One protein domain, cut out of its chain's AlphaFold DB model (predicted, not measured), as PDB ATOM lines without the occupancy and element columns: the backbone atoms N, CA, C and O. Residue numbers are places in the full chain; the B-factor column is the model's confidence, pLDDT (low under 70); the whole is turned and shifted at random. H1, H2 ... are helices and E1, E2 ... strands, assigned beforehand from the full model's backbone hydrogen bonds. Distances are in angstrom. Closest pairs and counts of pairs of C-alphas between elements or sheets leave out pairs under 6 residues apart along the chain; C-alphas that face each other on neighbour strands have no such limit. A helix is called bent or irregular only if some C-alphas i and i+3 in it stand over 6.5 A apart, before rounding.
ATOM      1  N   SER A  84      48.164  56.594  37.462       93.19
ATOM      2  CA  SER A  84      49.398  57.009  36.805       93.19
ATOM      3  C   SER A  84      49.115  57.688  35.469       93.19
ATOM      4  O   SER A  84      47.997  57.647  34.947       93.19
ATOM      5  N   CYS A  85      50.129  58.371  34.945       92.06
ATOM      6  CA  CYS A  85      50.074  59.000  33.636       92.06
ATOM      7  C   CYS A  85      50.497  57.978  32.576       92.06
ATOM      8  O   CYS A  85      51.621  57.494  32.626       92.06
ATOM      9  N   ARG A  86      49.613  57.614  31.642       91.81
ATOM     10  CA  ARG A  86      49.870  56.544  30.660       91.81
ATOM     11  C   ARG A  86      49.641  57.006  29.235       91.81
ATOM     12  O   ARG A  86      48.627  57.636  28.948       91.81
ATOM     13  N   TYR A  87      50.565  56.655  28.345       91.12
ATOM     14  CA  TYR A  87      50.468  56.961  26.919       91.12
ATOM     15  C   TYR A  87      49.311  56.201  26.262       91.12
ATOM     16  O   TYR A  87      49.155  54.998  26.471       91.12
ATOM     17  N   VAL A  88      48.508  56.903  25.460       89.75
ATOM     18  CA  VAL A  88      47.405  56.313  24.696       89.75
ATOM     19  C   VAL A  88      47.624  56.563  23.210       89.75
ATOM     20  O   VAL A  88      47.517  57.698  22.738       89.75
ATOM     21  N   ASP A  89      47.865  55.486  22.459       87.00
ATOM     22  CA  ASP A  89      48.204  55.531  21.029       87.00
ATOM     23  C   ASP A  89      47.192  56.313  20.185       87.00
ATOM     24  O   ASP A  89      47.583  57.098  19.323       87.00
ATOM     25  N   TYR A  90      45.891  56.137  20.454       86.62
ATOM     26  CA  TYR A  90      44.815  56.814  19.722       86.62
ATOM     27  C   TYR A  90      44.938  58.341  19.768       86.62
ATOM     28  O   TYR A  90      44.674  59.026  18.783       86.62
ATOM     29  N   PHE A  91      45.371  58.865  20.911       84.31
ATOM     30  CA  PHE A  91      45.503  60.293  21.158       84.31
ATOM     31  C   PHE A  91      46.906  60.830  20.891       84.31
ATOM     32  O   PHE A  91      47.071  62.031  20.678       84.31
ATOM     33  N   ARG A  92      47.911  59.949  20.886       86.94
ATOM     34  CA  ARG A  92      49.337  60.297  20.830       86.94
ATOM     35  C   ARG A  92      49.792  61.210  21.974       86.94
ATOM     36  O   ARG A  92      50.716  62.006  21.820       86.94
ATOM     37  N   TYR A  93      49.139  61.099  23.126       87.00
ATOM     38  CA  TYR A  93      49.535  61.761  24.365       87.00
ATOM     39  C   TYR A  93      49.166  60.903  25.575       87.00
ATOM     40  O   TYR A  93      48.387  59.950  25.469       87.00
ATOM     41  N   SER A  94      49.753  61.231  26.725       90.25
ATOM     42  CA  SER A  94      49.491  60.527  27.976       90.25
ATOM     43  C   SER A  94      48.280  61.086  28.710       90.25
ATOM     44  O   SER A  94      48.024  62.290  28.685       90.25
ATOM     45  N   VAL A  95      47.527  60.207  29.367       92.50
ATOM     46  CA  VAL A  95      46.326  60.542  30.139       92.50
ATOM     47  C   VAL A  95      46.363  59.871  31.503       92.50
ATOM     48  O   VAL A  95      46.971  58.810  31.662       92.50
ATOM     49  N   TYR A  96      45.708  60.474  32.492       92.81
ATOM     50  CA  TYR A  96      45.563  59.833  33.791       92.81
ATOM     51  C   TYR A  96      44.633  58.631  33.698       92.81
ATOM     52  O   TYR A  96      43.507  58.733  33.206       92.81
ATOM     53  N   GLN A  97      45.114  57.496  34.197       95.69
ATOM     54  CA  GLN A  97      44.342  56.270  34.314       95.69
ATOM     55  C   GLN A  97      44.482  55.715  35.723       95.69
ATOM     56  O   GLN A  97      45.593  55.582  36.238       95.69
ATOM     57  N   PHE A  98      43.353  55.350  36.323       95.38
ATOM     58  CA  PHE A  98      43.341  54.566  37.549       95.38
ATOM     59  C   PHE A  98      43.809  53.153  37.230       95.38
ATOM     60  O   PHE A  98      43.157  52.410  36.491       95.38
ATOM     61  N   ASP A  99      44.978  52.816  37.752       95.44
ATOM     62  CA  ASP A  99      45.718  51.609  37.412       95.44
ATOM     63  C   ASP A  99      46.174  50.834  38.653       95.44
ATOM     64  O   ASP A  99      47.001  49.925  38.554       95.44
ATOM     65  N   ARG A 100      45.635  51.171  39.822       95.12
ATOM     66  CA  ARG A 100      45.855  50.442  41.070       95.12
ATOM     67  C   ARG A 100      44.574  50.385  41.876       95.12
ATOM     68  O   ARG A 100      43.774  51.325  41.856       95.12
ATOM     69  N   CYS A 101      44.373  49.277  42.571       90.75
ATOM     70  CA  CYS A 101      43.192  49.054  43.388       90.75
ATOM     71  C   CYS A 101      43.371  49.646  44.795       90.75
ATOM     72  O   CYS A 101      44.498  49.900  45.233       90.75
ATOM     73  N   PRO A 102      42.271  49.881  45.535       89.31
ATOM     74  CA  PRO A 102      42.350  50.209  46.952       89.31
ATOM     75  C   PRO A 102      43.142  49.147  47.732       89.31
ATOM     76  O   PRO A 102      43.075  47.954  47.425       89.31
ATOM     77  N   LEU A 103      43.886  49.580  48.753       82.44
ATOM     78  CA  LEU A 103      44.670  48.672  49.596       82.44
ATOM     79  C   LEU A 103      43.761  47.624  50.265       82.44
ATOM     80  O   LEU A 103      42.682  47.965  50.742       82.44
ATOM     81  N   ASN A 104      44.239  46.376  50.359       76.12
ATOM     82  CA  ASN A 104      43.537  45.235  50.971       76.12
ATOM     83  C   ASN A 104      42.197  44.868  50.302       76.12
ATOM     84  O   ASN A 104      41.234  44.540  50.987       76.12
ATOM     85  N   HIS A 105      42.123  44.927  48.972       80.19
ATOM     86  CA  HIS A 105      40.931  44.504  48.238       80.19
ATOM     87  C   HIS A 105      40.720  42.974  48.307       80.19
ATOM     88  O   HIS A 105      41.638  42.207  48.020       80.19
ATOM     89  N   ASP A 106      39.496  42.530  48.617       76.12
ATOM     90  CA  ASP A 106      39.173  41.112  48.868       76.12
ATOM     91  C   ASP A 106      39.278  40.214  47.619       76.12
ATOM     92  O   ASP A 106      39.549  39.013  47.703       76.12
ATOM     93  N   VAL A 107      39.069  40.793  46.433       80.94
ATOM     94  CA  VAL A 107      39.114  40.071  45.151       80.94
ATOM     95  C   VAL A 107      40.480  40.222  44.491       80.94
ATOM     96  O   VAL A 107      40.699  41.130  43.686       80.94
ATOM     97  N   MET A 108      41.391  39.299  44.796       83.88
ATOM     98  CA  MET A 108      42.745  39.290  44.223       83.88
ATOM     99  C   MET A 108      42.764  39.149  42.698       83.88
ATOM    100  O   MET A 108      43.687  39.638  42.055       83.88
ATOM    101  N   GLU A 109      41.751  38.518  42.100       85.69
ATOM    102  CA  GLU A 109      41.631  38.425  40.641       85.69
ATOM    103  C   GLU A 109      41.520  39.814  39.995       85.69
ATOM    104  O   GLU A 109      42.186  40.075  38.993       85.69
ATOM    105  N   TYR A 110      40.747  40.731  40.594       89.38
ATOM    106  CA  TYR A 110      40.609  42.098  40.080       89.38
ATOM    107  C   TYR A 110      41.874  42.894  40.303       89.38
ATOM    108  O   TYR A 110      42.284  43.608  39.399       89.38
ATOM    109  N   VAL A 111      42.524  42.728  41.456       90.56
ATOM    110  CA  VAL A 111      43.814  43.370  41.730       90.56
ATOM    111  C   VAL A 111      44.849  42.933  40.701       90.56
ATOM    112  O   VAL A 111      45.452  43.779  40.055       90.56
ATOM    113  N   ASN A 112      45.001  41.627  40.473       91.44
ATOM    114  CA  ASN A 112      45.987  41.103  39.533       91.44
ATOM    115  C   ASN A 112      45.681  41.519  38.089       91.44
ATOM    116  O   ASN A 112      46.573  42.007  37.406       91.44
ATOM    117  N   SER A 113      44.427  41.394  37.644       92.94
ATOM    118  CA  SER A 113      44.018  41.725  36.267       92.94
ATOM    119  C   SER A 113      43.939  43.232  36.021       92.94
ATOM    120  O   SER A 113      44.075  43.691  34.889       92.94
ATOM    121  N   CYS A 114      43.716  44.021  37.075       95.00
ATOM    122  CA  CYS A 114      43.955  45.450  37.051       95.00
ATOM    123  C   CYS A 114      45.461  45.647  36.934       95.00
ATOM    124  O   CYS A 114      45.914  45.906  35.829       95.00
ATOM    125  N   GLU A 115      46.216  45.511  38.027       95.06
ATOM    126  CA  GLU A 115      47.586  46.002  38.233       95.06
ATOM    127  C   GLU A 115      48.641  45.362  37.336       95.06
ATOM    128  O   GLU A 115      49.555  46.063  36.896       95.06
ATOM    129  N   ASN A 116      48.471  44.082  37.016       94.31
ATOM    130  CA  ASN A 116      49.404  43.263  36.250       94.31
ATOM    131  C   ASN A 116      48.663  42.540  35.106       94.31
ATOM    132  O   ASN A 116      48.592  41.308  35.110       94.31
ATOM    133  N   PRO A 117      48.080  43.283  34.145       93.06
ATOM    134  CA  PRO A 117      47.276  42.683  33.092       93.06
ATOM    135  C   PRO A 117      48.158  41.829  32.173       93.06
ATOM    136  O   PRO A 117      49.277  42.223  31.832       93.06
ATOM    137  N   ASP A 118      47.650  40.679  31.730       90.38
ATOM    138  CA  ASP A 118      48.335  39.877  30.711       90.38
ATOM    139  C   ASP A 118      48.363  40.661  29.395       90.38
ATOM    140  O   ASP A 118      47.319  40.962  28.817       90.38
ATOM    141  N   SER A 119      49.557  40.978  28.891       86.69
ATOM    142  CA  SER A 119      49.746  41.714  27.637       86.69
ATOM    143  C   SER A 119      49.126  41.024  26.415       86.69
ATOM    144  O   SER A 119      48.852  41.684  25.414       86.69
ATOM    145  N   ASN A 120      48.907  39.705  26.469       85.12
ATOM    146  CA  ASN A 120      48.269  38.941  25.394       85.12
ATOM    147  C   ASN A 120      46.735  38.939  25.496       85.12
ATOM    148  O   ASN A 120      46.047  38.658  24.507       85.12
ATOM    149  N   ASP A 121      46.188  39.250  26.672       87.88
ATOM    150  CA  ASP A 121      44.755  39.357  26.906       87.88
ATOM    151  C   ASP A 121      44.288  40.769  26.549       87.88
ATOM    152  O   ASP A 121      44.396  41.725  27.321       87.88
ATOM    153  N   ARG A 122      43.740  40.917  25.342       86.25
ATOM    154  CA  ARG A 122      43.263  42.219  24.867       86.25
ATOM    155  C   ARG A 122      42.194  42.809  25.773       86.25
ATOM    156  O   ARG A 122      42.225  44.014  25.991       86.25
ATOM    157  N   LEU A 123      41.285  42.001  26.319       89.00
ATOM    158  CA  LEU A 123      40.199  42.509  27.153       89.00
ATOM    159  C   LEU A 123      40.732  43.120  28.459       89.00
ATOM    160  O   LEU A 123      40.227  44.152  28.898       89.00
ATOM    161  N   GLN A 124      41.799  42.547  29.026       91.88
ATOM    162  CA  GLN A 124      42.503  43.108  30.189       91.88
ATOM    163  C   GLN A 124      43.240  44.425  29.904       91.88
ATOM    164  O   GLN A 124      43.607  45.124  30.843       91.88
ATOM    165  N   ASN A 125      43.448  44.794  28.640       92.00
ATOM    166  CA  ASN A 125      44.192  45.998  28.259       92.00
ATOM    167  C   ASN A 125      43.309  47.081  27.616       92.00
ATOM    168  O   ASN A 125      43.824  48.106  27.174       92.00
ATOM    169  N   ILE A 126      41.987  46.879  27.552       94.44
ATOM    170  CA  ILE A 126      41.050  47.885  27.040       94.44
ATOM    171  C   ILE A 126      40.640  48.825  28.178       94.44
ATOM    172  O   ILE A 126      40.037  48.350  29.146       94.44
ATOM    173  N   PRO A 127      40.877  50.146  28.051       97.00
ATOM    174  CA  PRO A 127      40.439  51.123  29.035       97.00
ATOM    175  C   PRO A 127      38.929  51.124  29.234       97.00
ATOM    176  O   PRO A 127      38.145  50.814  28.331       97.00
ATOM    177  N   ALA A 128      38.516  51.524  30.428       96.75
ATOM    178  CA  ALA A 128      37.110  51.617  30.768       96.75
ATOM    179  C   ALA A 128      36.829  52.898  31.544       96.75
ATOM    180  O   ALA A 128      37.613  53.306  32.395       96.75
ATOM    181  N   PHE A 129      35.690  53.525  31.269       96.88
ATOM    182  CA  PHE A 129      35.172  54.569  32.143       96.88
ATOM    183  C   PHE A 129      34.342  53.954  33.263       96.88
ATOM    184  O   PHE A 129      33.574  53.026  33.014       96.88
ATOM    185  N   GLY A 130      34.418  54.520  34.462       93.12
ATOM    186  CA  GLY A 130      33.415  54.290  35.496       93.12
ATOM    187  C   GLY A 130      32.040  54.721  34.995       93.12
ATOM    188  O   GLY A 130      31.883  55.811  34.436       93.12
ATOM    189  N   ASN A 131      31.024  53.879  35.165       90.25
ATOM    190  CA  ASN A 131      29.681  54.171  34.674       90.25
ATOM    191  C   ASN A 131      29.077  55.390  35.387       90.25
ATOM    192  O   ASN A 131      28.402  56.200  34.752       90.25
ATOM    193  N   THR A 132      29.368  55.570  36.676       86.44
ATOM    194  CA  THR A 132      28.850  56.689  37.474       86.44
ATOM    195  C   THR A 132      29.850  57.836  37.565       86.44
ATOM    196  O   THR A 132      29.514  58.945  37.153       86.44
ATOM    197  N   SER A 133      31.072  57.588  38.050       87.75
ATOM    198  CA  SER A 133      32.078  58.644  38.247       87.75
ATOM    199  C   SER A 133      32.614  59.257  36.952       87.75
ATOM    200  O   SER A 133      33.115  60.381  36.966       87.75
ATOM    201  N   LYS A 134      32.542  58.513  35.838       91.88
ATOM    202  CA  LYS A 134      33.226  58.816  34.570       91.88
ATOM    203  C   LYS A 134      34.754  58.905  34.691       91.88
ATOM    204  O   LYS A 134      35.401  59.419  33.782       91.88
ATOM    205  N   ILE A 135      35.341  58.374  35.766       92.06
ATOM    206  CA  ILE A 135      36.793  58.223  35.911       92.06
ATOM    207  C   ILE A 135      37.306  57.257  34.845       92.06
ATOM    208  O   ILE A 135      36.654  56.258  34.540       92.06
ATOM    209  N   LEU A 136      38.471  57.557  34.272       96.00
ATOM    210  CA  LEU A 136      39.146  56.662  33.342       96.00
ATOM    211  C   LEU A 136      40.011  55.655  34.109       96.00
ATOM    212  O   LEU A 136      40.955  56.025  34.808       96.00
ATOM    213  N   TYR A 137      39.711  54.378  33.927       96.88
ATOM    214  CA  TYR A 137      40.461  53.251  34.462       96.88
ATOM    215  C   TYR A 137      41.305  52.604  33.365       96.88
ATOM    216  O   TYR A 137      40.897  52.562  32.199       96.88
ATOM    217  N   ARG A 138      42.464  52.046  33.740       96.25
ATOM    218  CA  ARG A 138      43.350  51.325  32.808       96.25
ATOM    219  C   ARG A 138      42.620  50.187  32.104       96.25
ATOM    220  O   ARG A 138      42.867  49.941  30.929       96.25
ATOM    221  N   ASN A 139      41.750  49.489  32.829       96.06
ATOM    222  CA  ASN A 139      40.906  48.434  32.290       96.06
ATOM    223  C   ASN A 139      39.636  48.239  33.125       96.06
ATOM    224  O   ASN A 139      39.456  48.879  34.165       96.06
ATOM    225  N   LEU A 140      38.756  47.339  32.674       94.75
ATOM    226  CA  LEU A 140      37.510  47.035  33.380       94.75
ATOM    227  C   LEU A 140      37.742  46.528  34.810       94.75
ATOM    228  O   LEU A 140      36.970  46.866  35.696       94.75
ATOM    229  N   TYR A 141      38.818  45.777  35.069       94.25
ATOM    230  CA  TYR A 141      39.084  45.207  36.395       94.25
ATOM    231  C   TYR A 141      39.467  46.282  37.405       94.25
ATOM    232  O   TYR A 141      39.083  46.195  38.569       94.25
ATOM    233  N   CYS A 142      40.151  47.334  36.949       95.75
ATOM    234  CA  CYS A 142      40.398  48.512  37.766       95.75
ATOM    235  C   CYS A 142      39.089  49.238  38.125       95.75
ATOM    236  O   CYS A 142      38.926  49.646  39.267       95.75
ATOM    237  N   ALA A 143      38.122  49.345  37.206       94.12
ATOM    238  CA  ALA A 143      36.808  49.906  37.544       94.12
ATOM    239  C   ALA A 143      36.071  49.035  38.580       94.12
ATOM    240  O   ALA A 143      35.558  49.541  39.579       94.12
ATOM    241  N   LEU A 144      36.100  47.711  38.395       90.50
ATOM    242  CA  LEU A 144      35.469  46.758  39.309       90.50
ATOM    243  C   LEU A 144      36.066  46.803  40.717       90.50
ATOM    244  O   LEU A 144      35.312  46.781  41.686       90.50
ATOM    245  N   CYS A 145      37.394  46.884  40.857       91.38
ATOM    246  CA  CYS A 145      38.022  46.943  42.181       91.38
ATOM    247  C   CYS A 145      37.842  48.292  42.892       91.38
ATOM    248  O   CYS A 145      38.030  48.389  44.103       91.38
ATOM    249  N   HIS A 146      37.448  49.334  42.157       88.06
ATOM    250  CA  HIS A 146      36.969  50.598  42.726       88.06
ATOM    251  C   HIS A 146      35.453  50.597  42.970       88.06
ATOM    252  O   HIS A 146      34.889  51.621  43.345       88.06
ATOM    253  N   GLY A 147      34.790  49.445  42.812       84.69
ATOM    254  CA  GLY A 147      33.366  49.295  43.088       84.69
ATOM    255  C   GLY A 147      32.492  50.059  42.099       84.69
ATOM    256  O   GLY A 147      31.459  50.593  42.496       84.69
ATOM    257  N   GLU A 148      32.897  50.128  40.827       86.00
ATOM    258  CA  GLU A 148      32.103  50.736  39.764       86.00
ATOM    259  C   GLU A 148      31.756  49.746  38.649       86.00
ATOM    260  O   GLU A 148      32.576  48.940  38.202       86.00
ATOM    261  N   GLU A 149      30.528  49.854  38.135       90.06
ATOM    262  CA  GLU A 149      30.228  49.356  36.794       90.06
ATOM    263  C   GLU A 149      31.061  50.124  35.759       90.06
ATOM    264  O   GLU A 149      31.480  51.260  35.989       90.06
ATOM    265  N   PHE A 150      31.253  49.537  34.583       92.88
ATOM    266  CA  PHE A 150      32.183  50.061  33.590       92.88
ATOM    267  C   PHE A 150      31.535  50.312  32.224       92.88
ATOM    268  O   PHE A 150      30.567  49.666  31.825       92.88
ATOM    269  N   ILE A 151      32.127  51.240  31.474       94.69
ATOM    270  CA  ILE A 151      31.858  51.506  30.062       94.69
ATOM    271  C   ILE A 151      33.171  51.269  29.314       94.69
ATOM    272  O   ILE A 151      34.083  52.097  29.365       94.69
ATOM    273  N   LEU A 152      33.277  50.120  28.648       95.25
ATOM    274  CA  LEU A 152      34.471  49.744  27.891       95.25
ATOM    275  C   LEU A 152      34.689  50.656  26.683       95.25
ATOM    276  O   LEU A 152      33.743  51.063  26.007       95.25
ATOM    277  N   TRP A 153      35.957  50.933  26.397       96.19
ATOM    278  CA  TRP A 153      36.369  51.508  25.124       96.19
ATOM    279  C   TRP A 153      36.204  50.497  23.988       96.19
ATOM    280  O   TRP A 153      36.099  49.290  24.195       96.19
ATOM    281  N   ASN A 154      36.188  51.005  22.763       94.75
ATOM    282  CA  ASN A 154      36.009  50.207  21.559       94.75
ATOM    283  C   ASN A 154      37.359  49.774  20.983       94.75
ATOM    284  O   ASN A 154      38.319  50.546  21.000       94.75
ATOM    285  N   LEU A 155      37.425  48.570  20.411       92.38
ATOM    286  CA  LEU A 155      38.611  48.115  19.681       92.38
ATOM    287  C   LEU A 155      38.588  48.671  18.261       92.38
ATOM    288  O   LEU A 155      37.623  48.461  17.526       92.38
ATOM    289  N   LEU A 156      39.667  49.337  17.863       91.19
ATOM    290  CA  LEU A 156      39.846  49.903  16.534       91.19
ATOM    291  C   LEU A 156      41.031  49.225  15.846       91.19
ATOM    292  O   LEU A 156      42.151  49.258  16.344       91.19
ATOM    293  N   TYR A 157      40.790  48.657  14.673       88.62
ATOM    294  CA  TYR A 157      41.822  48.125  13.795       88.62
ATOM    295  C   TYR A 157      41.979  49.052  12.596       88.62
ATOM    296  O   TYR A 157      40.987  49.419  11.960       88.62
ATOM    297  N   GLN A 158      43.214  49.421  12.283       88.00
ATOM    298  CA  GLN A 158      43.562  50.236  11.125       88.00
ATOM    299  C   GLN A 158      44.460  49.399  10.223       88.00
ATOM    300  O   GLN A 158      45.497  48.918  10.667       88.00
ATOM    301  N   CYS A 159      44.045  49.182   8.979       83.25
ATOM    302  CA  CYS A 159      44.746  48.287   8.065       83.25
ATOM    303  C   CYS A 159      45.155  49.007   6.779       83.25
ATOM    304  O   CYS A 159      44.379  49.780   6.193       83.25
ATOM    305  N   ASP A 160      46.345  48.660   6.299       75.44
ATOM    306  CA  ASP A 160      46.812  49.004   4.965       75.44
ATOM    307  C   ASP A 160      46.446  47.849   4.024       75.44
ATOM    308  O   ASP A 160      46.856  46.706   4.210       75.44
ATOM    309  N   LEU A 161      45.559  48.107   3.060       66.31
ATOM    310  CA  LEU A 161      44.907  47.048   2.281       66.31
ATOM    311  C   LEU A 161      45.889  46.182   1.465       66.31
ATOM    312  O   LEU A 161      46.421  46.634   0.448       66.31
ATOM    313  N   GLY A 162      45.957  44.893   1.816       58.34
ATOM    314  CA  GLY A 162      45.978  43.770   0.868       58.34
ATOM    315  C   GLY A 162      44.548  43.249   0.595       58.34
ATOM    316  O   GLY A 162      43.626  43.546   1.362       58.34
ATOM    317  N   PRO A 163      44.290  42.511  -0.504       52.53
ATOM    318  CA  PRO A 163      42.943  42.056  -0.843       52.53
ATOM    319  C   PRO A 163      42.495  40.914   0.091       52.53
ATOM    320  O   PRO A 163      43.178  39.902   0.186       52.53
ATOM    321  N   ASN A 164      41.312  41.062   0.707       58.00
ATOM    322  CA  ASN A 164      40.576  40.079   1.534       58.00
ATOM    323  C   ASN A 164      40.852  40.068   3.052       58.00
ATOM    324  O   ASN A 164      41.106  39.018   3.641       58.00
ATOM    325  N   VAL A 165      40.682  41.207   3.728       60.22
ATOM    326  CA  VAL A 165      40.502  41.209   5.192       60.22
ATOM    327  C   VAL A 165      39.085  40.712   5.519       60.22
ATOM    328  O   VAL A 165      38.111  41.446   5.361       60.22
ATOM    329  N   SER A 166      38.953  39.446   5.931       64.12
ATOM    330  CA  SER A 166      37.716  38.888   6.501       64.12
ATOM    331  C   SER A 166      37.742  38.981   8.030       64.12
ATOM    332  O   SER A 166      38.817  38.950   8.631       64.12
ATOM    333  N   PHE A 167      36.567  39.049   8.672       64.69
ATOM    334  CA  PHE A 167      36.433  39.028  10.138       64.69
ATOM    335  C   PHE A 167      37.218  37.880  10.785       64.69
ATOM    336  O   PHE A 167      37.905  38.071  11.787       64.69
ATOM    337  N   GLU A 168      37.154  36.695  10.175       69.06
ATOM    338  CA  GLU A 168      37.831  35.500  10.672       69.06
ATOM    339  C   GLU A 168      39.350  35.673  10.755       69.06
ATOM    340  O   GLU A 168      39.969  35.129  11.670       69.06
ATOM    341  N   ASN A 169      39.916  36.506   9.878       72.88
ATOM    342  CA  ASN A 169      41.350  36.711   9.729       72.88
ATOM    343  C   ASN A 169      41.856  38.038  10.316       72.88
ATOM    344  O   ASN A 169      43.042  38.327  10.171       72.88
ATOM    345  N   ILE A 170      41.028  38.861  10.978       75.88
ATOM    346  CA  ILE A 170      41.477  40.159  11.533       75.88
ATOM    347  C   ILE A 170      42.664  39.969  12.485       75.88
ATOM    348  O   ILE A 170      43.661  40.674  12.376       75.88
ATOM    349  N   LEU A 171      42.583  38.986  13.386       74.75
ATOM    350  CA  LEU A 171      43.636  38.741  14.373       74.75
ATOM    351  C   LEU A 171      44.951  38.283  13.717       74.75
ATOM    352  O   LEU A 171      46.024  38.678  14.163       74.75
ATOM    353  N   ASN A 172      44.863  37.506  12.633       77.25
ATOM    354  CA  ASN A 172      46.025  37.091  11.842       77.25
ATOM    355  C   ASN A 172      46.651  38.295  11.135       77.25
ATOM    356  O   ASN A 172      47.845  38.515  11.265       77.25
ATOM    357  N   ASN A 173      45.837  39.160  10.524       76.38
ATOM    358  CA  ASN A 173      46.333  40.379   9.883       76.38
ATOM    359  C   ASN A 173      47.039  41.330  10.862       76.38
ATOM    360  O   ASN A 173      47.955  42.038  10.456       76.38
ATOM    361  N   VAL A 174      46.648  41.344  12.142       77.38
ATOM    362  CA  VAL A 174      47.401  42.089  13.164       77.38
ATOM    363  C   VAL A 174      48.742  41.426  13.470       77.38
ATOM    364  O   VAL A 174      49.752  42.117  13.547       77.38
ATOM    365  N   LYS A 175      48.775  40.096  13.623       77.56
ATOM    366  CA  LYS A 175      50.025  39.349  13.855       77.56
ATOM    367  C   LYS A 175      51.008  39.489  12.692       77.56
ATOM    368  O   LYS A 175      52.204  39.611  12.928       77.56
ATOM    369  N   ASP A 176      50.492  39.523  11.468       78.12
ATOM    370  CA  ASP A 176      51.273  39.653  10.237       78.12
ATOM    371  C   ASP A 176      51.728  41.102   9.968       78.12
ATOM    372  O   ASP A 176      52.468  41.351   9.021       78.12
ATOM    373  N   GLY A 177      51.289  42.072  10.785       76.88
ATOM    374  CA  GLY A 177      51.641  43.489  10.648       76.88
ATOM    375  C   GLY A 177      50.850  44.257   9.581       76.88
ATOM    376  O   GLY A 177      51.115  45.435   9.363       76.88
ATOM    377  N   ASN A 178      49.852  43.633   8.947       79.88
ATOM    378  CA  ASN A 178      48.980  44.271   7.947       79.88
ATOM    379  C   ASN A 178      47.950  45.227   8.575       79.88
ATOM    380  O   ASN A 178      47.393  46.096   7.900       79.88
ATOM    381  N   CYS A 179      47.660  45.035   9.861       84.12
ATOM    382  CA  CYS A 179      46.753  45.866  10.637       84.12
ATOM    383  C   CYS A 179      47.398  46.264  11.965       84.12
ATOM    384  O   CYS A 179      47.941  45.419  12.673       84.12
ATOM    385  N   SER A 180      47.245  47.521  12.367       87.50
ATOM    386  CA  SER A 180      47.481  47.956  13.741       87.50
ATOM    387  C   SER A 180      46.181  47.875  14.541       87.50
ATOM    388  O   SER A 180      45.085  48.054  14.004       87.50
ATOM    389  N   ALA A 181      46.288  47.568  15.832       87.56
ATOM    390  CA  ALA A 181      45.158  47.580  16.752       87.56
ATOM    391  C   ALA A 181      45.378  48.658  17.810       87.56
ATOM    392  O   ALA A 181      46.454  48.755  18.387       87.56
ATOM    393  N   THR A 182      44.340  49.436  18.071       90.44
ATOM    394  CA  THR A 182      44.299  50.468  19.102       90.44
ATOM    395  C   THR A 182      42.914  50.477  19.754       90.44
ATOM    396  O   THR A 182      42.046  49.659  19.433       90.44
ATOM    397  N   VAL A 183      42.698  51.392  20.690       92.69
ATOM    398  CA  VAL A 183      41.433  51.560  21.408       92.69
ATOM    399  C   VAL A 183      40.902  52.969  21.201       92.69
ATOM    400  O   VAL A 183      41.662  53.931  21.200       92.69
ATOM    401  N   LYS A 184      39.590  53.098  21.032       92.94
ATOM    402  CA  LYS A 184      38.909  54.380  20.842       92.94
ATOM    403  C   LYS A 184      37.859  54.582  21.942       92.94
ATOM    404  O   LYS A 184      37.157  53.617  22.260       92.94
ATOM    405  N   PRO A 185      37.682  55.803  22.483       94.56
ATOM    406  CA  PRO A 185      36.584  56.100  23.396       94.56
ATOM    407  C   PRO A 185      35.217  55.666  22.835       94.56
ATOM    408  O   PRO A 185      34.995  55.729  21.621       94.56
ATOM    409  N   PRO A 186      34.283  55.228  23.695       93.88
ATOM    410  CA  PRO A 186      33.017  54.671  23.234       93.88
ATOM    411  C   PRO A 186      32.076  55.714  22.612       93.88
ATOM    412  O   PRO A 186      31.272  55.364  21.749       93.88
ATOM    413  N   SER A 187      32.204  56.985  23.000       91.88
ATOM    414  CA  SER A 187      31.509  58.122  22.392       91.88
ATOM    415  C   SER A 187      32.309  59.416  22.564       91.88
ATOM    416  O   SER A 187      33.106  59.541  23.494       91.88
ATOM    417  N   GLU A 188      32.061  60.394  21.690       88.50
ATOM    418  CA  GLU A 188      32.683  61.729  21.757       88.50
ATOM    419  C   GLU A 188      32.307  62.472  23.051       88.50
ATOM    420  O   GLU A 188      33.137  63.151  23.652       88.50
ATOM    421  N   ASP A 189      31.092  62.257  23.568       91.25
ATOM    422  CA  ASP A 189      30.625  62.850  24.829       91.25
ATOM    423  C   ASP A 189      31.465  62.456  26.050       91.25
ATOM    424  O   ASP A 189      31.431  63.149  27.073       91.25
ATOM    425  N   LEU A 190      32.184  61.332  25.970       92.50
ATOM    426  CA  LEU A 190      33.042  60.846  27.043       92.50
ATOM    427  C   LEU A 190      34.480  61.366  26.938       92.50
ATOM    428  O   LEU A 190      35.197  61.341  27.937       92.50
ATOM    429  N   GLU A 191      34.892  61.914  25.791       90.50
ATOM    430  CA  GLU A 191      36.250  62.444  25.605       90.50
ATOM    431  C   GLU A 191      36.549  63.621  26.546       90.50
ATOM    432  O   GLU A 191      37.678  63.781  27.002       90.50
ATOM    433  N   LYS A 192      35.531  64.394  26.948       88.25
ATOM    434  CA  LYS A 192      35.684  65.496  27.919       88.25
ATOM    435  C   LYS A 192      36.142  65.050  29.316       88.25
ATOM    436  O   LYS A 192      36.699  65.853  30.067       88.25
ATOM    437  N   TYR A 193      35.914  63.784  29.674       90.31
ATOM    438  CA  TYR A 193      36.347  63.212  30.955       90.31
ATOM    439  C   TYR A 193      37.765  62.640  30.899       90.31
ATOM    440  O   TYR A 193      38.263  62.134  31.900       90.31
ATOM    441  N   ILE A 194      38.434  62.722  29.750       90.75
ATOM    442  CA  ILE A 194      39.835  62.342  29.611       90.75
ATOM    443  C   ILE A 194      40.694  63.501  30.105       90.75
ATOM    444  O   ILE A 194      40.484  64.655  29.722       90.75
ATOM    445  N   TYR A 195      41.660  63.193  30.966       88.81
ATOM    446  CA  TYR A 195      42.594  64.168  31.521       88.81
ATOM    447  C   TYR A 195      43.983  63.906  30.960       88.81
ATOM    448  O   TYR A 195      44.623  62.942  31.388       88.81
ATOM    449  N   PRO A 196      44.452  64.728  30.004       88.00
ATOM    450  CA  PRO A 196      45.835  64.689  29.560       88.00
ATOM    451  C   PRO A 196      46.768  64.956  30.737       88.00
ATOM    452  O   PRO A 196      46.457  65.781  31.592       88.00
ATOM    453  N   CYS A 197      47.910  64.288  30.747       87.56
ATOM    454  CA  CYS A 197      48.916  64.430  31.785       87.56
ATOM    455  C   CYS A 197      50.313  64.380  31.177       87.56
ATOM    456  O   CYS A 197      50.521  63.967  30.034       87.56
ATOM    457  N   PRO A 260      46.677  63.480  10.358       55.34
ATOM    458  CA  PRO A 260      46.152  62.149  10.611       55.34
ATOM    459  C   PRO A 260      46.169  61.350   9.309       55.34
ATOM    460  O   PRO A 260      45.460  61.672   8.356       55.34
ATOM    461  N   PHE A 261      47.001  60.309   9.270       59.62
ATOM    462  CA  PHE A 261      46.949  59.299   8.225       59.62
ATOM    463  C   PHE A 261      45.549  58.690   8.254       59.62
ATOM    464  O   PHE A 261      45.134  58.141   9.275       59.62
ATOM    465  N   THR A 262      44.794  58.834   7.167       65.62
ATOM    466  CA  THR A 262      43.487  58.198   7.031       65.62
ATOM    467  C   THR A 262      43.707  56.776   6.518       65.62
ATOM    468  O   THR A 262      44.017  56.589   5.339       65.62
ATOM    469  N   PRO A 263      43.587  55.746   7.378       70.44
ATOM    470  CA  PRO A 263      43.814  54.375   6.949       70.44
ATOM    471  C   PRO A 263      42.815  53.978   5.861       70.44
ATOM    472  O   PRO A 263      41.660  54.418   5.828       70.44
ATOM    473  N   SER A 264      43.279  53.121   4.958       79.06
ATOM    474  CA  SER A 264      42.489  52.677   3.811       79.06
ATOM    475  C   SER A 264      41.303  51.784   4.201       79.06
ATOM    476  O   SER A 264      40.273  51.805   3.526       79.06
ATOM    477  N   LEU A 265      41.430  51.060   5.318       85.19
ATOM    478  CA  LEU A 265      40.398  50.226   5.921       85.19
ATOM    479  C   LEU A 265      40.422  50.406   7.446       85.19
ATOM    480  O   LEU A 265      41.476  50.278   8.071       85.19
ATOM    481  N   THR A 266      39.260  50.655   8.055       87.94
ATOM    482  CA  THR A 266      39.095  50.644   9.518       87.94
ATOM    483  C   THR A 266      38.043  49.646   9.944       87.94
ATOM    484  O   THR A 266      36.975  49.585   9.336       87.94
ATOM    485  N   ILE A 267      38.309  48.921  11.023       88.50
ATOM    486  CA  ILE A 267      37.353  47.999  11.628       88.50
ATOM    487  C   ILE A 267      37.181  48.385  13.094       88.50
ATOM    488  O   ILE A 267      38.146  48.382  13.850       88.50
ATOM    489  N   LEU A 268      35.964  48.728  13.499       91.31
ATOM    490  CA  LEU A 268      35.626  49.143  14.856       91.31
ATOM    491  C   LEU A 268      34.698  48.109  15.484       91.31
ATOM    492  O   LEU A 268      33.584  47.921  15.001       91.31
ATOM    493  N   PHE A 269      35.129  47.471  16.567       92.00
ATOM    494  CA  PHE A 269      34.254  46.655  17.399       92.00
ATOM    495  C   PHE A 269      33.739  47.487  18.571       92.00
ATOM    496  O   PHE A 269      34.515  47.950  19.411       92.00
ATOM    497  N   ASN A 270      32.426  47.690  18.602       92.81
ATOM    498  CA  ASN A 270      31.740  48.463  19.618       92.81
ATOM    499  C   ASN A 270      31.210  47.539  20.720       92.81
ATOM    500  O   ASN A 270      30.286  46.762  20.483       92.81
ATOM    501  N   TYR A 271      31.770  47.649  21.928       91.75
ATOM    502  CA  TYR A 271      31.385  46.814  23.076       91.75
ATOM    503  C   TYR A 271      30.002  47.151  23.638       91.75
ATOM    504  O   TYR A 271      29.378  46.307  24.277       91.75
ATOM    505  N   HIS A 272      29.507  48.366  23.406       89.06
ATOM    506  CA  HIS A 272      28.195  48.792  23.885       89.06
ATOM    507  C   HIS A 272      27.071  48.231  23.014       89.06
ATOM    508  O   HIS A 272      26.078  47.715  23.522       89.06
ATOM    509  N   THR A 273      27.238  48.311  21.693       89.88
ATOM    510  CA  THR A 273      26.256  47.789  20.738       89.88
ATOM    511  C   THR A 273      26.532  46.351  20.335       89.88
ATOM    512  O   THR A 273      25.709  45.783  19.634       89.88
ATOM    513  N   ASN A 274      27.659  45.760  20.739       88.62
ATOM    514  CA  ASN A 274      28.126  44.447  20.291       88.62
ATOM    515  C   ASN A 274      28.106  44.317  18.757       88.62
ATOM    516  O   ASN A 274      27.571  43.363  18.185       88.62
ATOM    517  N   SER A 275      28.623  45.344  18.082       90.31
ATOM    518  CA  SER A 275      28.607  45.440  16.624       90.31
ATOM    519  C   SER A 275      29.985  45.761  16.069       90.31
ATOM    520  O   SER A 275      30.784  46.469  16.679       90.31
ATOM    521  N   LEU A 276      30.263  45.226  14.888       88.50
ATOM    522  CA  LEU A 276      31.490  45.448  14.147       88.50
ATOM    523  C   LEU A 276      31.179  46.314  12.934       88.50
ATOM    524  O   LEU A 276      30.385  45.925  12.080       88.50
ATOM    525  N   VAL A 277      31.819  47.473  12.855       90.12
ATOM    526  CA  VAL A 277      31.690  48.416  11.745       90.12
ATOM    527  C   VAL A 277      32.979  48.385  10.936       90.12
ATOM    528  O   VAL A 277      34.042  48.735  11.441       90.12
ATOM    529  N   ILE A 278      32.883  47.976   9.679       87.69
ATOM    530  CA  ILE A 278      33.982  47.964   8.716       87.69
ATOM    531  C   ILE A 278      33.769  49.143   7.774       87.69
ATOM    532  O   ILE A 278      32.722  49.217   7.134       87.69
ATOM    533  N   LYS A 279      34.749  50.039   7.674       87.75
ATOM    534  CA  LYS A 279      34.762  51.138   6.702       87.75
ATOM    535  C   LYS A 279      35.924  50.967   5.743       87.75
ATOM    536  O   LYS A 279      37.082  51.021   6.159       87.75
ATOM    537  N   ASP A 280      35.606  50.760   4.473       85.19
ATOM    538  CA  ASP A 280      36.557  50.695   3.368       85.19
ATOM    539  C   ASP A 280      36.523  52.027   2.612       85.19
ATOM    540  O   ASP A 280      35.647  52.271   1.775       85.19
ATOM    541  N   ASN A 281      37.496  52.888   2.908       82.00
ATOM    542  CA  ASN A 281      37.594  54.220   2.313       82.00
ATOM    543  C   ASN A 281      37.954  54.161   0.821       82.00
ATOM    544  O   ASN A 281      37.603  55.072   0.075       82.00
ATOM    545  N   ARG A 282      38.624  53.096   0.348       78.44
ATOM    546  CA  ARG A 282      38.961  52.951  -1.080       78.44
ATOM    547  C   ARG A 282      37.744  52.587  -1.913       78.44
ATOM    548  O   ARG A 282      37.601  53.071  -3.033       78.44
ATOM    549  N   ARG A 283      36.888  51.707  -1.391       79.38
ATOM    550  CA  ARG A 283      35.657  51.277  -2.073       79.38
ATOM    551  C   ARG A 283      34.454  52.150  -1.739       79.38
ATOM    552  O   ARG A 283      33.407  51.954  -2.352       79.38
ATOM    553  N   ASN A 284      34.605  53.075  -0.791       81.94
ATOM    554  CA  ASN A 284      33.528  53.877  -0.221       81.94
ATOM    555  C   ASN A 284      32.356  52.989   0.234       81.94
ATOM    556  O   ASN A 284      31.206  53.180  -0.167       81.94
ATOM    557  N   ARG A 285      32.684  51.931   0.987       82.81
ATOM    558  CA  ARG A 285      31.717  50.948   1.481       82.81
ATOM    559  C   ARG A 285      31.845  50.782   2.980       82.81
ATOM    560  O   ARG A 285      32.922  50.465   3.479       82.81
ATOM    561  N   ASP A 286      30.696  50.849   3.634       85.56
ATOM    562  CA  ASP A 286      30.552  50.530   5.042       85.56
ATOM    563  C   ASP A 286      29.785  49.212   5.182       85.56
ATOM    564  O   ASP A 286      28.883  48.894   4.404       85.56
ATOM    565  N   SER A 287      30.170  48.397   6.153       84.81
ATOM    566  CA  SER A 287      29.497  47.141   6.477       84.81
ATOM    567  C   SER A 287      29.379  47.012   7.984       84.81
ATOM    568  O   SER A 287      30.320  47.315   8.712       84.81
ATOM    569  N   VAL A 288      28.213  46.568   8.449       88.19
ATOM    570  CA  VAL A 288      27.932  46.400   9.875       88.19
ATOM    571  C   VAL A 288      27.542  44.954  10.125       88.19
ATOM    572  O   VAL A 288      26.651  44.423   9.466       88.19
ATOM    573  N   MET A 289      28.216  44.323  11.079       85.69
ATOM    574  CA  MET A 289      27.885  42.989  11.567       85.69
ATOM    575  C   MET A 289      27.460  43.094  13.026       85.69
ATOM    576  O   MET A 289      28.160  43.693  13.839       85.69
ATOM    577  N   GLN A 290      26.309  42.519  13.350       86.69
ATOM    578  CA  GLN A 290      25.748  42.526  14.694       86.69
ATOM    579  C   GLN A 290      26.003  41.172  15.356       86.69
ATOM    580  O   GLN A 290      25.736  40.137  14.746       86.69
ATOM    581  N   PHE A 291      26.488  41.173  16.594       82.62
ATOM    582  CA  PHE A 291      26.726  39.956  17.365       82.62
ATOM    583  C   PHE A 291      25.662  39.795  18.449       82.62
ATOM    584  O   PHE A 291      25.122  40.773  18.977       82.62
ATOM    585  N   THR A 292      25.365  38.545  18.800       82.94
ATOM    586  CA  THR A 292      24.486  38.234  19.929       82.94
ATOM    587  C   THR A 292      25.137  38.719  21.215       82.94
ATOM    588  O   THR A 292      26.259  38.324  21.532       82.94
ATOM    589  N   SER A 293      24.450  39.602  21.938       83.38
ATOM    590  CA  SER A 293      24.929  40.116  23.221       83.38
ATOM    591  C   SER A 293      25.116  38.983  24.223       83.38
ATOM    592  O   SER A 293      24.269  38.097  24.337       83.38
ATOM    593  N   CYS A 294      26.218  39.034  24.968       85.38
ATOM    594  CA  CYS A 294      26.437  38.125  26.081       85.38
ATOM    595  C   CYS A 294      25.366  38.329  27.154       85.38
ATOM    596  O   CYS A 294      24.944  39.456  27.431       85.38
ATOM    597  N   GLN A 295      24.941  37.234  27.780       81.88
ATOM    598  CA  GLN A 295      24.072  37.320  28.941       81.88
ATOM    599  C   GLN A 295      24.855  37.928  30.108       81.88
ATOM    600  O   GLN A 295      25.944  37.459  30.448       81.88
ATOM    601  N   LYS A 296      24.326  39.002  30.700       78.25
ATOM    602  CA  LYS A 296      24.978  39.678  31.828       78.25
ATOM    603  C   LYS A 296      25.160  38.695  32.997       78.25
ATOM    604  O   LYS A 296      24.247  37.916  33.259       78.25
ATOM    605  N   PRO A 297      26.303  38.725  33.706       74.62
ATOM    606  CA  PRO A 297      27.341  39.763  33.702       74.62
ATOM    607  C   PRO A 297      28.526  39.491  32.749       74.62
ATOM    608  O   PRO A 297      29.634  39.960  32.988       74.62
ATOM    609  N   ALA A 298      28.341  38.716  31.679       85.88
ATOM    610  CA  ALA A 298      29.430  38.437  30.751       85.88
ATOM    611  C   ALA A 298      29.676  39.559  29.727       85.88
ATOM    612  O   ALA A 298      28.753  40.244  29.286       85.88
ATOM    613  N   VAL A 299      30.935  39.686  29.306       89.69
ATOM    614  CA  VAL A 299      31.408  40.581  28.244       89.69
ATOM    615  C   VAL A 299      31.928  39.743  27.082       89.69
ATOM    616  O   VAL A 299      32.589  38.727  27.290       89.69
ATOM    617  N   TYR A 300      31.630  40.160  25.851       89.69
ATOM    618  CA  TYR A 300      32.127  39.480  24.657       89.69
ATOM    619  C   TYR A 300      33.618  39.758  24.467       89.69
ATOM    620  O   TYR A 300      34.013  40.903  24.262       89.69
ATOM    621  N   ASP A 301      34.454  38.729  24.525       88.94
ATOM    622  CA  ASP A 301      35.886  38.844  24.292       88.94
ATOM    623  C   ASP A 301      36.190  38.631  22.806       88.94
ATOM    624  O   ASP A 301      36.080  37.531  22.269       88.94
ATOM    625  N   MET A 302      36.596  39.703  22.128       84.12
ATOM    626  CA  MET A 302      36.931  39.684  20.703       84.12
ATOM    627  C   MET A 302      38.208  38.880  20.389       84.12
ATOM    628  O   MET A 302      38.405  38.461  19.248       84.12
ATOM    629  N   ASN A 303      39.087  38.666  21.372       82.19
ATOM    630  CA  ASN A 303      40.318  37.895  21.207       82.19
ATOM    631  C   ASN A 303      40.024  36.389  21.182       82.19
ATOM    632  O   ASN A 303      40.516  35.681  20.305       82.19
ATOM    633  N   THR A 304      39.191  35.912  22.112       85.19
ATOM    634  CA  THR A 304      38.810  34.490  22.216       85.19
ATOM    635  C   THR A 304      37.534  34.140  21.448       85.19
ATOM    636  O   THR A 304      37.297  32.969  21.174       85.19
ATOM    637  N   LYS A 305      36.748  35.145  21.043       83.62
ATOM    638  CA  LYS A 305      35.419  35.029  20.414       83.62
ATOM    639  C   LYS A 305      34.357  34.396  21.323       83.62
ATOM    640  O   LYS A 305      33.381  33.832  20.829       83.62
ATOM    641  N   GLU A 306      34.514  34.525  22.639       87.06
ATOM    642  CA  GLU A 306      33.635  33.928  23.651       87.06
ATOM    643  C   GLU A 306      33.134  34.962  24.667       87.06
ATOM    644  O   GLU A 306      33.731  36.018  24.866       87.06
ATOM    645  N   CYS A 307      32.029  34.655  25.350       88.75
ATOM    646  CA  CYS A 307      31.539  35.469  26.459       88.75
ATOM    647  C   CYS A 307      32.302  35.132  27.744       88.75
ATOM    648  O   CYS A 307      32.170  34.031  28.277       88.75
ATOM    649  N   ARG A 308      33.056  36.094  28.280       87.75
ATOM    650  CA  ARG A 308      33.759  35.957  29.562       87.75
ATOM    651  C   ARG A 308      32.916  36.517  30.687       87.75
ATOM    652  O   ARG A 308      32.419  37.633  30.589       87.75
ATOM    653  N   GLN A 309      32.753  35.744  31.755       83.00
ATOM    654  CA  GLN A 309      32.041  36.189  32.951       83.00
ATOM    655  C   GLN A 309      32.845  37.277  33.665       83.00
ATOM    656  O   GLN A 309      34.025  37.088  33.939       83.00
ATOM    657  N   VAL A 310      32.196  38.399  33.970       79.50
ATOM    658  CA  VAL A 310      32.812  39.543  34.648       79.50
ATOM    659  C   VAL A 310      31.885  39.977  35.780       79.50
ATOM    660  O   VAL A 310      30.983  40.783  35.589       79.50
TER     661      VAL A 310
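This is residues 84 to 197 and 260 to 310 of the 432 residues of the protein "uncharacterized protein LOC115216264 isoform X3" of Octopus vulgaris (UniProt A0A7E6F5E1). A twisted antiparallel sheet of five strands, with H3 across one face, fills one end of the long axis, and a smaller lobe at the other end holds the short strand pair E3 and E4 with H2 and H1. E4 runs on into E5 and joins the two, while the hairpins E1-E2 and E10-E11 lie on opposite sides of the whole. The printed part has 165 residues, with four named helices and eleven named strands in the order E1 E2 H1 E3 H2 E4 E5 H3 E6 H4 E7 E8 E9 E10 E11. The class is mixed, helices and strands, with 82 residues, under half, in named elements. It is compact, with a radius of gyration of the C-alphas of 16.2 A, and spans 53 by 35 by 29 A.

The large sheet runs E6 (residues 179 to 184), E5 (154 to 159), E7 (265 to 270), E8 (275 to 280), E9 (285 to 290). N 156 and O 182 are 2.9 A apart, within hydrogen-bond range, as are N 157 and O 267 at 2.8 A, N 268 and O 277 at 2.8 A, and N 278 and O 287 at 2.8 A. E7, E8 and E9 form a meander, each strand the antiparallel neighbour of the one before. H3 (167 to 175) is on the sheet at a height of 8.8 A, across the strands at 70 degrees to E5 on the local plane; its closest C-alphas to E6 are those of Asn 173 and Cys 179, 5.6 A. E4 (150 to 152) is antiparallel to E3 (128 to 130), with N 129 and O 151 at 2.9 A. H2 (140 to 145) comes closest to E3 at the C-alphas of Leu 140 and Ala 128, 5.3 A. H1 (108 to 115) touches H2 at a steep tilt of 53 degrees, opposite ways, the closest C-alphas being those of Cys 114 and Cys 142, 4.7 A. The hairpin E1 (84 to 88) and E2 (93 to 98) has N 86 and O 95 at 2.9 A. The hairpin E10 (298 to 301) and E11 (306 to 309) has N 299 and O 308 at 2.8 A, and E10 is apart from E9. H4 (188 to 191) is not on the large sheet. Every O i to N i+4 pair is within hydrogen-bond range in H1 and H2, and 3 of 5 in H3; H4 is too short for one.

E1 begins at C-alpha 84 (49.398, 57.009, 36.805), and E11 ends at C-alpha 309 (32.041, 36.189, 32.951). E9 measures 16.8 A, E7 and E8 16.3 A each, E5 and E2 16.2 A each, E6 15.4 A and H3 14.1 A. H3 is irregular, with C-alphas 168 and 171 7.6 A apart.

The two C-alphas farthest apart, those of Asn 104 and Arg 283, are 54.0 A apart. Residues 198 to 259 are not printed, and C-alphas 197 and 260 are 21.5 A apart across the cut. The link from H1 to E3 is long. Mean pLDDT of the printed part is 86.1; residues 161 to 168 and 260 to 262 are under 70.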